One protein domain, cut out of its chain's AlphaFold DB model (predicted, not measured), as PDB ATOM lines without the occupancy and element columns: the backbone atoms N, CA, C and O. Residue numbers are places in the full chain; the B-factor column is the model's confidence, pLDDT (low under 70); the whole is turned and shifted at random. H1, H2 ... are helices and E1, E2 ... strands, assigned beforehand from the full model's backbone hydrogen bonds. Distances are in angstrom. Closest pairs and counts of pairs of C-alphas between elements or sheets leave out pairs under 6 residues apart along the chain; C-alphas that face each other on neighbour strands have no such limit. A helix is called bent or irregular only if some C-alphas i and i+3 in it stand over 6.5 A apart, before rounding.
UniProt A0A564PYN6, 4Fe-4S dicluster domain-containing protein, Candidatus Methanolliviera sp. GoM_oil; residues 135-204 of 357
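This is residues 135 to 204 of the 357 residues of the protein "4Fe-4S dicluster domain-containing protein" of Candidatus Methanolliviera sp. GoM_oil (UniProt A0A564PYN6). A long, bent ribbon of two antiparallel strands, E1 and E2, ends in a small head, the helical hairpin of H1 and H2. The printed part has 70 residues, with named elements in the order E1, H1, H2, E2, class mixed. It is only just loose, close to extended (radius of gyration of the C-alphas 16.5 A), and spans 48 by 25 by 21 A.

E1, residues 136 to 152, starts at C-alpha 136 (117.709, 114.797, 71.128) and measures 31.4 A; E2, residues 190 to 203, measures 37.5 A, ending at C-alpha 203 (116.365, 112.613, 67.001). H1, residues 155 to 169, is irregular: C-alphas 156 and 159 are 8.1 A apart. H2 is residues 173 to 183.

E1 bends by 99 degrees at residue 145, E2 by 51 degrees at residue 193; N 137 and O 202 are 2.9 A apart, within hydrogen-bond range. H1 touches H2 with residues 164 to 167 alone, the closest C-alphas, of Cys 164 and Phe 177, 6.6 A apart; they run opposite ways at 37 degrees, only just a steep tilt. Every O i to N i+4 pair is within range in H2, 6 of 11 in H1.

The farthest C-alphas, of Pro 185 and Asp 204, are 50.8 A apart. The printed part has no cut, and no link is long. Residues 150 to 178 and 180 to 191 have pLDDT under 70.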
ATOM      1  N   ALA A 135     118.676 111.535  73.600       93.88
ATOM      2  CA  ALA A 135     118.004 111.157  72.356       93.88
ATOM      3  C   ALA A 135     117.738 112.340  71.415       93.88
ATOM      4  O   ALA A 135     117.315 112.130  70.286       93.88
ATOM      5  N   ILE A 136     117.918 113.570  71.894       93.12
ATOM      6  CA  ILE A 136     117.709 114.797  71.128       93.12
ATOM      7  C   ILE A 136     119.042 115.527  71.113       93.12
ATOM      8  O   ILE A 136     119.558 115.851  72.180       93.12
ATOM      9  N   GLU A 137     119.564 115.771  69.919       91.12
ATOM     10  CA  GLU A 137     120.748 116.587  69.678       91.12
ATOM     11  C   GLU A 137     120.358 117.729  68.743       91.12
ATOM     12  O   GLU A 137     119.707 117.519  67.714       91.12
ATOM     13  N   ILE A 138     120.716 118.951  69.122       86.94
ATOM     14  CA  ILE A 138     120.387 120.152  68.368       86.94
ATOM     15  C   ILE A 138     121.651 120.684  67.708       86.94
ATOM     16  O   ILE A 138     122.590 121.125  68.368       86.94
ATOM     17  N   GLY A 139     121.644 120.671  66.380       83.12
ATOM     18  CA  GLY A 139     122.711 121.213  65.556       83.12
ATOM     19  C   GLY A 139     122.355 122.563  64.942       83.12
ATOM     20  O   GLY A 139     121.270 123.117  65.136       83.12
ATOM     21  N   GLU A 140     123.282 123.076  64.143       81.06
ATOM     22  CA  GLU A 140     123.037 124.197  63.241       81.06
ATOM     23  C   GLU A 140     122.611 123.668  61.870       81.06
ATOM     24  O   GLU A 140     123.183 122.713  61.342       81.06
ATOM     25  N   ASP A 141     121.608 124.304  61.286       78.94
ATOM     26  CA  ASP A 141     121.165 124.093  59.920       78.94
ATOM     27  C   ASP A 141     121.738 125.190  59.023       78.94
ATOM     28  O   ASP A 141     121.170 126.275  58.856       78.94
ATOM     29  N   LYS A 142     122.898 124.889  58.441       80.69
ATOM     30  CA  LYS A 142     123.645 125.830  57.600       80.69
ATOM     31  C   LYS A 142     122.922 126.209  56.305       80.69
ATOM     32  O   LYS A 142     123.324 127.176  55.665       80.69
ATOM     33  N   GLU A 143     121.874 125.480  55.925       82.50
ATOM     34  CA  GLU A 143     121.089 125.750  54.716       82.50
ATOM     35  C   GLU A 143     119.996 126.800  54.949       82.50
ATOM     36  O   GLU A 143     119.461 127.368  53.995       82.50
ATOM     37  N   ARG A 144     119.689 127.107  56.214       75.94
ATOM     38  CA  ARG A 144     118.698 128.111  56.609       75.94
ATOM     39  C   ARG A 144     119.356 129.194  57.474       75.94
ATOM     40  O   ARG A 144     119.274 129.128  58.702       75.94
ATOM     41  N   PRO A 145     120.024 130.194  56.873       78.81
ATOM     42  CA  PRO A 145     120.532 131.345  57.611       78.81
ATOM     43  C   PRO A 145     119.416 132.351  57.943       78.81
ATOM     44  O   PRO A 145     118.459 132.516  57.188       78.81
ATOM     45  N   TYR A 146     119.566 133.069  59.054       74.69
ATOM     46  CA  TYR A 146     118.773 134.243  59.416       74.69
ATOM     47  C   TYR A 146     119.673 135.357  59.967       74.69
ATOM     48  O   TYR A 146     120.750 135.110  60.518       74.69
ATOM     49  N   GLU A 147     119.233 136.610  59.835       78.06
ATOM     50  CA  GLU A 147     119.953 137.758  60.390       78.06
ATOM     51  C   GLU A 147     119.578 137.938  61.866       78.06
ATOM     52  O   GLU A 147     118.477 138.374  62.199       78.06
ATOM     53  N   ALA A 148     120.497 137.602  62.770       73.94
ATOM     54  CA  ALA A 148     120.319 137.849  64.190       73.94
ATOM     55  C   ALA A 148     120.783 139.264  64.537       73.94
ATOM     56  O   ALA A 148     121.946 139.627  64.333       73.94
ATOM     57  N   ILE A 149     119.884 140.048  65.125       73.12
ATOM     58  CA  ILE A 149     120.203 141.362  65.677       73.12
ATOM     59  C   ILE A 149     120.570 141.171  67.149       73.12
ATOM     60  O   ILE A 149     119.766 140.705  67.952       73.12
ATOM     61  N   THR A 150     121.803 141.517  67.508       65.38
ATOM     62  CA  THR A 150     122.281 141.514  68.895       65.38
ATOM     63  C   THR A 150     122.520 142.942  69.354       65.38
ATOM     64  O   THR A 150     123.116 143.748  68.639       65.38
ATOM     65  N   VAL A 151     122.021 143.258  70.544       67.88
ATOM     66  CA  VAL A 151     122.103 144.591  71.138       67.88
ATOM     67  C   VAL A 151     123.091 144.520  72.296       67.88
ATOM     68  O   VAL A 151     122.798 143.935  73.336       67.88
ATOM     69  N   GLU A 152     124.283 145.081  72.114       65.25
ATOM     70  CA  GLU A 152     125.262 145.204  73.194       65.25
ATOM     71  C   GLU A 152     124.977 146.478  73.985       65.25
ATOM     72  O   GLU A 152     125.127 147.597  73.479       65.25
ATOM     73  N   MET A 153     124.565 146.289  75.237       60.50
ATOM     74  CA  MET A 153     124.326 147.364  76.191       60.50
ATOM     75  C   MET A 153     125.536 147.482  77.128       60.50
ATOM     76  O   MET A 153     125.923 146.477  77.726       60.50
ATOM     77  N   PRO A 154     126.157 148.666  77.270       63.22
ATOM     78  CA  PRO A 154     127.214 148.862  78.258       63.22
ATOM     79  C   PRO A 154     126.650 148.744  79.684       63.22
ATOM     80  O   PRO A 154     125.474 149.038  79.904       63.22
ATOM     81  N   GLU A 155     127.472 148.333  80.657       59.62
ATOM     82  CA  GLU A 155     127.037 148.095  82.047       59.62
ATOM     83  C   GLU A 155     126.355 149.315  82.680       59.62
ATOM     84  O   GLU A 155     125.433 149.166  83.482       59.62
ATOM     85  N   GLU A 156     126.724 150.535  82.276       59.94
ATOM     86  CA  GLU A 156     126.107 151.735  82.830       59.94
ATOM     87  C   GLU A 156     124.696 152.013  82.256       59.94
ATOM     88  O   GLU A 156     124.026 152.941  82.707       59.94
ATOM     89  N   ALA A 157     124.204 151.244  81.277       58.78
ATOM     90  CA  ALA A 157     122.864 151.377  80.685       58.78
ATOM     91  C   ALA A 157     121.748 150.669  81.491       58.78
ATOM     92  O   ALA A 157     120.698 150.344  80.940       58.78
ATOM     93  N   TYR A 158     121.954 150.431  82.789       56.06
ATOM     94  CA  TYR A 158     121.051 149.667  83.662       56.06
ATOM     95  C   TYR A 158     119.597 150.204  83.702       56.06
ATOM     96  O   TYR A 158     118.662 149.406  83.672       56.06
ATOM     97  N   ASP A 159     119.391 151.528  83.626       61.72
ATOM     98  CA  ASP A 159     118.061 152.183  83.585       61.72
ATOM     99  C   ASP A 159     117.195 151.783  82.370       61.72
ATOM    100  O   ASP A 159     115.967 151.882  82.401       61.72
ATOM    101  N   LEU A 160     117.805 151.338  81.264       60.12
ATOM    102  CA  LEU A 160     117.069 150.809  80.107       60.12
ATOM    103  C   LEU A 160     116.488 149.431  80.384       60.12
ATOM    104  O   LEU A 160     115.477 149.076  79.788       60.12
ATOM    105  N   ARG A 161     117.140 148.637  81.236       58.22
ATOM    106  CA  ARG A 161     116.737 147.256  81.499       58.22
ATOM    107  C   ARG A 161     115.452 147.209  82.320       58.22
ATOM    108  O   ARG A 161     114.572 146.423  81.994       58.22
ATOM    109  N   GLU A 162     115.313 148.094  83.306       63.16
ATOM    110  CA  GLU A 162     114.064 148.256  84.063       63.16
ATOM    111  C   GLU A 162     112.923 148.763  83.175       63.16
ATOM    112  O   GLU A 162     111.858 148.152  83.153       63.16
ATOM    113  N   LYS A 163     113.161 149.788  82.344       64.88
ATOM    114  CA  LYS A 163     112.151 150.269  81.381       64.88
ATOM    115  C   LYS A 163     111.776 149.212  80.347       64.88
ATOM    116  O   LYS A 163     110.618 149.103  79.971       64.88
ATOM    117  N   CYS A 164     112.740 148.423  79.881       61.47
ATOM    118  CA  CYS A 164     112.498 147.301  78.980       61.47
ATOM    119  C   CYS A 164     111.558 146.276  79.631       61.47
ATOM    120  O   CYS A 164     110.557 145.907  79.021       61.47
ATOM    121  N   ASN A 165     111.817 145.902  80.889       62.16
ATOM    122  CA  ASN A 165     110.935 145.016  81.647       62.16
ATOM    123  C   ASN A 165     109.526 145.615  81.795       62.16
ATOM    124  O   ASN A 165     108.563 144.931  81.478       62.16
ATOM    125  N   GLU A 166     109.389 146.905  82.131       65.62
ATOM    126  CA  GLU A 166     108.079 147.581  82.184       65.62
ATOM    127  C   GLU A 166     107.330 147.560  80.835       65.62
ATOM    128  O   GLU A 166     106.108 147.419  80.800       65.62
ATOM    129  N   PHE A 167     108.040 147.690  79.707       62.91
ATOM    130  CA  PHE A 167     107.446 147.623  78.365       62.91
ATOM    131  C   PHE A 167     106.979 146.210  77.999       62.91
ATOM    132  O   PHE A 167     105.895 146.057  77.424       62.91
ATOM    133  N   PHE A 168     107.775 145.188  78.320       59.50
ATOM    134  CA  PHE A 168     107.409 143.790  78.084       59.50
ATOM    135  C   PHE A 168     106.288 143.330  79.029       59.50
ATOM    136  O   PHE A 168     105.345 142.698  78.555       59.50
ATOM    137  N   ASP A 169     106.304 143.749  80.297       60.75
ATOM    138  CA  ASP A 169     105.225 143.515  81.270       60.75
ATOM    139  C   ASP A 169     103.922 144.229  80.865       60.75
ATOM    140  O   ASP A 169     102.824 143.720  81.093       60.75
ATOM    141  N   ALA A 170     104.022 145.380  80.189       63.56
ATOM    142  CA  ALA A 170     102.888 146.087  79.592       63.56
ATOM    143  C   ALA A 170     102.442 145.526  78.223       63.56
ATOM    144  O   ALA A 170     101.563 146.111  77.585       63.56
ATOM    145  N   GLY A 171     103.042 144.427  77.741       61.25
ATOM    146  CA  GLY A 171     102.670 143.758  76.489       61.25
ATOM    147  C   GLY A 171     102.999 144.537  75.210       61.25
ATOM    148  O   GLY A 171     102.435 144.248  74.158       61.25
ATOM    149  N   LYS A 172     103.889 145.536  75.273       62.56
ATOM    150  CA  LYS A 172     104.178 146.444  74.146       62.56
ATOM    151  C   LYS A 172     105.158 145.882  73.105       62.56
ATOM    152  O   LYS A 172     105.297 146.464  72.036       62.56
ATOM    153  N   GLY A 173     105.766 144.723  73.361       65.25
ATOM    154  CA  GLY A 173     106.504 143.943  72.361       65.25
ATOM    155  C   GLY A 173     107.817 144.567  71.855       65.25
ATOM    156  O   GLY A 173     108.290 145.593  72.340       65.25
ATOM    157  N   TYR A 174     108.423 143.897  70.871       63.19
ATOM    158  CA  TYR A 174     109.768 144.181  70.349       63.19
ATOM    159  C   TYR A 174     109.880 145.523  69.603       63.19
ATOM    160  O   TYR A 174     110.869 146.237  69.763       63.19
ATOM    161  N   ASP A 175     108.860 145.907  68.832       68.25
ATOM    162  CA  ASP A 175     108.896 147.125  68.009       68.25
ATOM    163  C   ASP A 175     108.939 148.406  68.855       68.25
ATOM    164  O   ASP A 175     109.633 149.370  68.528       68.25
ATOM    165  N   GLU A 176     108.230 148.413  69.983       66.75
ATOM    166  CA  GLU A 176     108.200 149.544  70.908       66.75
ATOM    167  C   GLU A 176     109.525 149.663  71.683       66.75
ATOM    168  O   GLU A 176     110.011 150.772  71.919       66.75
ATOM    169  N   PHE A 177     110.161 148.525  71.998       66.62
ATOM    170  CA  PHE A 177     111.521 148.481  72.541       66.62
ATOM    171  C   PHE A 177     112.546 149.053  71.550       66.62
ATOM    172  O   PHE A 177     113.390 149.856  71.946       66.62
ATOM    173  N   MET A 178     112.448 148.723  70.257       67.06
ATOM    174  CA  MET A 178     113.356 149.256  69.232       67.06
ATOM    175  C   MET A 178     113.257 150.783  69.100       67.06
ATOM    176  O   MET A 178     114.288 151.453  69.032       67.06
ATOM    177  N   LYS A 179     112.049 151.359  69.178       71.75
ATOM    178  CA  LYS A 179     111.868 152.825  69.239       71.75
ATOM    179  C   LYS A 179     112.544 153.428  70.473       71.75
ATOM    180  O   LYS A 179     113.152 154.490  70.393       71.75
ATOM    181  N   LEU A 180     112.457 152.758  71.623       66.81
ATOM    182  CA  LEU A 180     113.101 153.214  72.856       66.81
ATOM    183  C   LEU A 180     114.634 153.224  72.726       66.81
ATOM    184  O   LEU A 180     115.279 154.160  73.195       66.81
ATOM    185  N   VAL A 181     115.203 152.214  72.058       64.81
ATOM    186  CA  VAL A 181     116.639 152.120  71.744       64.81
ATOM    187  C   VAL A 181     117.092 153.265  70.831       64.81
ATOM    188  O   VAL A 181     118.167 153.814  71.058       64.81
ATOM    189  N   GLU A 182     116.280 153.671  69.848       63.75
ATOM    190  CA  GLU A 182     116.588 154.801  68.951       63.75
ATOM    191  C   GLU A 182     116.632 156.158  69.671       63.75
ATOM    192  O   GLU A 182     117.387 157.046  69.276       63.75
ATOM    193  N   ILE A 183     115.830 156.328  70.726       64.88
ATOM    194  CA  ILE A 183     115.676 157.602  71.443       64.88
ATOM    195  C   ILE A 183     116.627 157.689  72.651       64.88
ATOM    196  O   ILE A 183     116.777 158.760  73.240       64.88
ATOM    197  N   TYR A 184     117.286 156.595  73.054       62.34
ATOM    198  CA  TYR A 184     118.075 156.589  74.286       62.34
ATOM    199  C   TYR A 184     119.425 157.316  74.118       62.34
ATOM    200  O   TYR A 184     120.295 156.821  73.398       62.34
ATOM    201  N   PRO A 185     119.664 158.478  74.762       58.62
ATOM    202  CA  PRO A 185     120.501 159.476  74.102       58.62
ATOM    203  C   PRO A 185     122.012 159.385  74.365       58.62
ATOM    204  O   PRO A 185     122.756 160.019  73.628       58.62
ATOM    205  N   GLU A 186     122.523 158.652  75.367       56.53
ATOM    206  CA  GLU A 186     123.914 158.918  75.821       56.53
ATOM    207  C   GLU A 186     124.830 157.717  76.097       56.53
ATOM    208  O   GLU A 186     125.990 157.900  76.466       56.53
ATOM    209  N   LYS A 187     124.400 156.477  75.853       57.59
ATOM    210  CA  LYS A 187     125.297 155.310  75.940       57.59
ATOM    211  C   LYS A 187     125.218 154.554  74.631       57.59
ATOM    212  O   LYS A 187     124.144 154.110  74.254       57.59
ATOM    213  N   LYS A 188     126.339 154.482  73.901       62.50
ATOM    214  CA  LYS A 188     126.429 153.902  72.549       62.50
ATOM    215  C   LYS A 188     126.039 152.421  72.577       62.50
ATOM    216  O   LYS A 188     126.909 151.560  72.692       62.50
ATOM    217  N   ILE A 189     124.744 152.140  72.466       61.66
ATOM    218  CA  ILE A 189     124.215 150.804  72.222       61.66
ATOM    219  C   ILE A 189     124.763 150.362  70.868       61.66
ATOM    220  O   ILE A 189     124.564 151.035  69.853       61.66
ATOM    221  N   LYS A 190     125.510 149.258  70.846       67.38
ATOM    222  CA  LYS A 190     126.042 148.713  69.595       67.38
ATOM    223  C   LYS A 190     125.100 147.630  69.108       67.38
ATOM    224  O   LYS A 190     124.989 146.575  69.725       67.38
ATOM    225  N   ILE A 191     124.447 147.894  67.984       66.88
ATOM    226  CA  ILE A 191     123.684 146.878  67.270       66.88
ATOM    227  C   ILE A 191     124.658 146.114  66.377       66.88
ATOM    228  O   ILE A 191     125.271 146.686  65.475       66.88
ATOM    229  N   LYS A 192     124.816 144.819  66.637       74.12
ATOM    230  CA  LYS A 192     125.580 143.900  65.795       74.12
ATOM    231  C   LYS A 192     124.612 142.989  65.060       74.12
ATOM    232  O   LYS A 192     123.784 142.325  65.680       74.12
ATOM    233  N   LYS A 193     124.750 142.946  63.740       75.56
ATOM    234  CA  LYS A 193     124.097 141.953  62.890       75.56
ATOM    235  C   LYS A 193     125.061 140.794  62.710       75.56
ATOM    236  O   LYS A 193     126.213 141.010  62.334       75.56
ATOM    237  N   ALA A 194     124.605 139.597  63.032       74.75
ATOM    238  CA  ALA A 194     125.352 138.372  62.812       74.75
ATOM    239  C   ALA A 194     124.479 137.415  62.010       74.75
ATOM    240  O   ALA A 194     123.302 137.234  62.321       74.75
ATOM    241  N   GLU A 195     125.064 136.801  60.990       76.44
ATOM    242  CA  GLU A 195     124.437 135.679  60.309       76.44
ATOM    243  C   GLU A 195     124.422 134.493  61.276       76.44
ATOM    244  O   GLU A 195     125.464 134.078  61.791       76.44
ATOM    245  N   LYS A 196     123.225 134.009  61.595       78.69
ATOM    246  CA  LYS A 196     123.012 132.809  62.399       78.69
ATOM    247  C   LYS A 196     122.272 131.778  61.568       78.69
ATOM    248  O   LYS A 196     121.686 132.102  60.544       78.69
ATOM    249  N   TYR A 197     122.276 130.544  62.037       76.44
ATOM    250  CA  TYR A 197     121.609 129.432  61.379       76.44
ATOM    251  C   TYR A 197     120.413 128.976  62.205       76.44
ATOM    252  O   TYR A 197     120.468 128.974  63.440       76.44
ATOM    253  N   HIS A 198     119.327 128.601  61.527       73.62
ATOM    254  CA  HIS A 198     118.252 127.839  62.155       73.62
ATOM    255  C   HIS A 198     118.823 126.550  62.762       73.62
ATOM    256  O   HIS A 198     119.933 126.129  62.446       73.62
ATOM    257  N   ARG A 199     118.081 125.918  63.667       74.00
ATOM    258  CA  ARG A 199     118.517 124.669  64.298       74.00
ATOM    259  C   ARG A 199     118.138 123.459  63.451       74.00
ATOM    260  O   ARG A 199     117.038 123.415  62.902       74.00
ATOM    261  N   SER A 200     119.030 122.474  63.391       79.19
ATOM    262  CA  SER A 200     118.717 121.120  62.933       79.19
ATOM    263  C   SER A 200     118.390 120.244  64.142       79.19
ATOM    264  O   SER A 200     119.027 120.350  65.190       79.19
ATOM    265  N   PHE A 201     117.366 119.401  64.018       80.00
ATOM    266  CA  PHE A 201     116.939 118.491  65.078       80.00
ATOM    267  C   PHE A 201     117.333 117.067  64.701       80.00
ATOM    268  O   PHE A 201     116.757 116.483  63.787       80.00
ATOM    269  N   ASN A 202     118.298 116.502  65.421       87.50
ATOM    270  CA  ASN A 202     118.689 115.107  65.278       87.50
ATOM    271  C   ASN A 202     118.043 114.304  66.408       87.50
ATOM    272  O   ASN A 202     118.376 114.472  67.584       87.50
ATOM    273  N   PHE A 203     117.092 113.446  66.051       90.94
ATOM    274  CA  PHE A 203     116.365 112.613  67.001       90.94
ATOM    275  C   PHE A 203     116.749 111.140  66.846       90.94
ATOM    276  O   PHE A 203     116.578 110.544  65.787       90.94
ATOM    277  N   ASP A 204     117.255 110.549  67.926       92.31
ATOM    278  CA  ASP A 204     117.629 109.140  68.004       92.31
ATOM    279  C   ASP A 204     116.490 108.330  68.651       92.31
ATOM    280  O   ASP A 204     116.350 108.249  69.879       92.31
TER     281      ASP A 204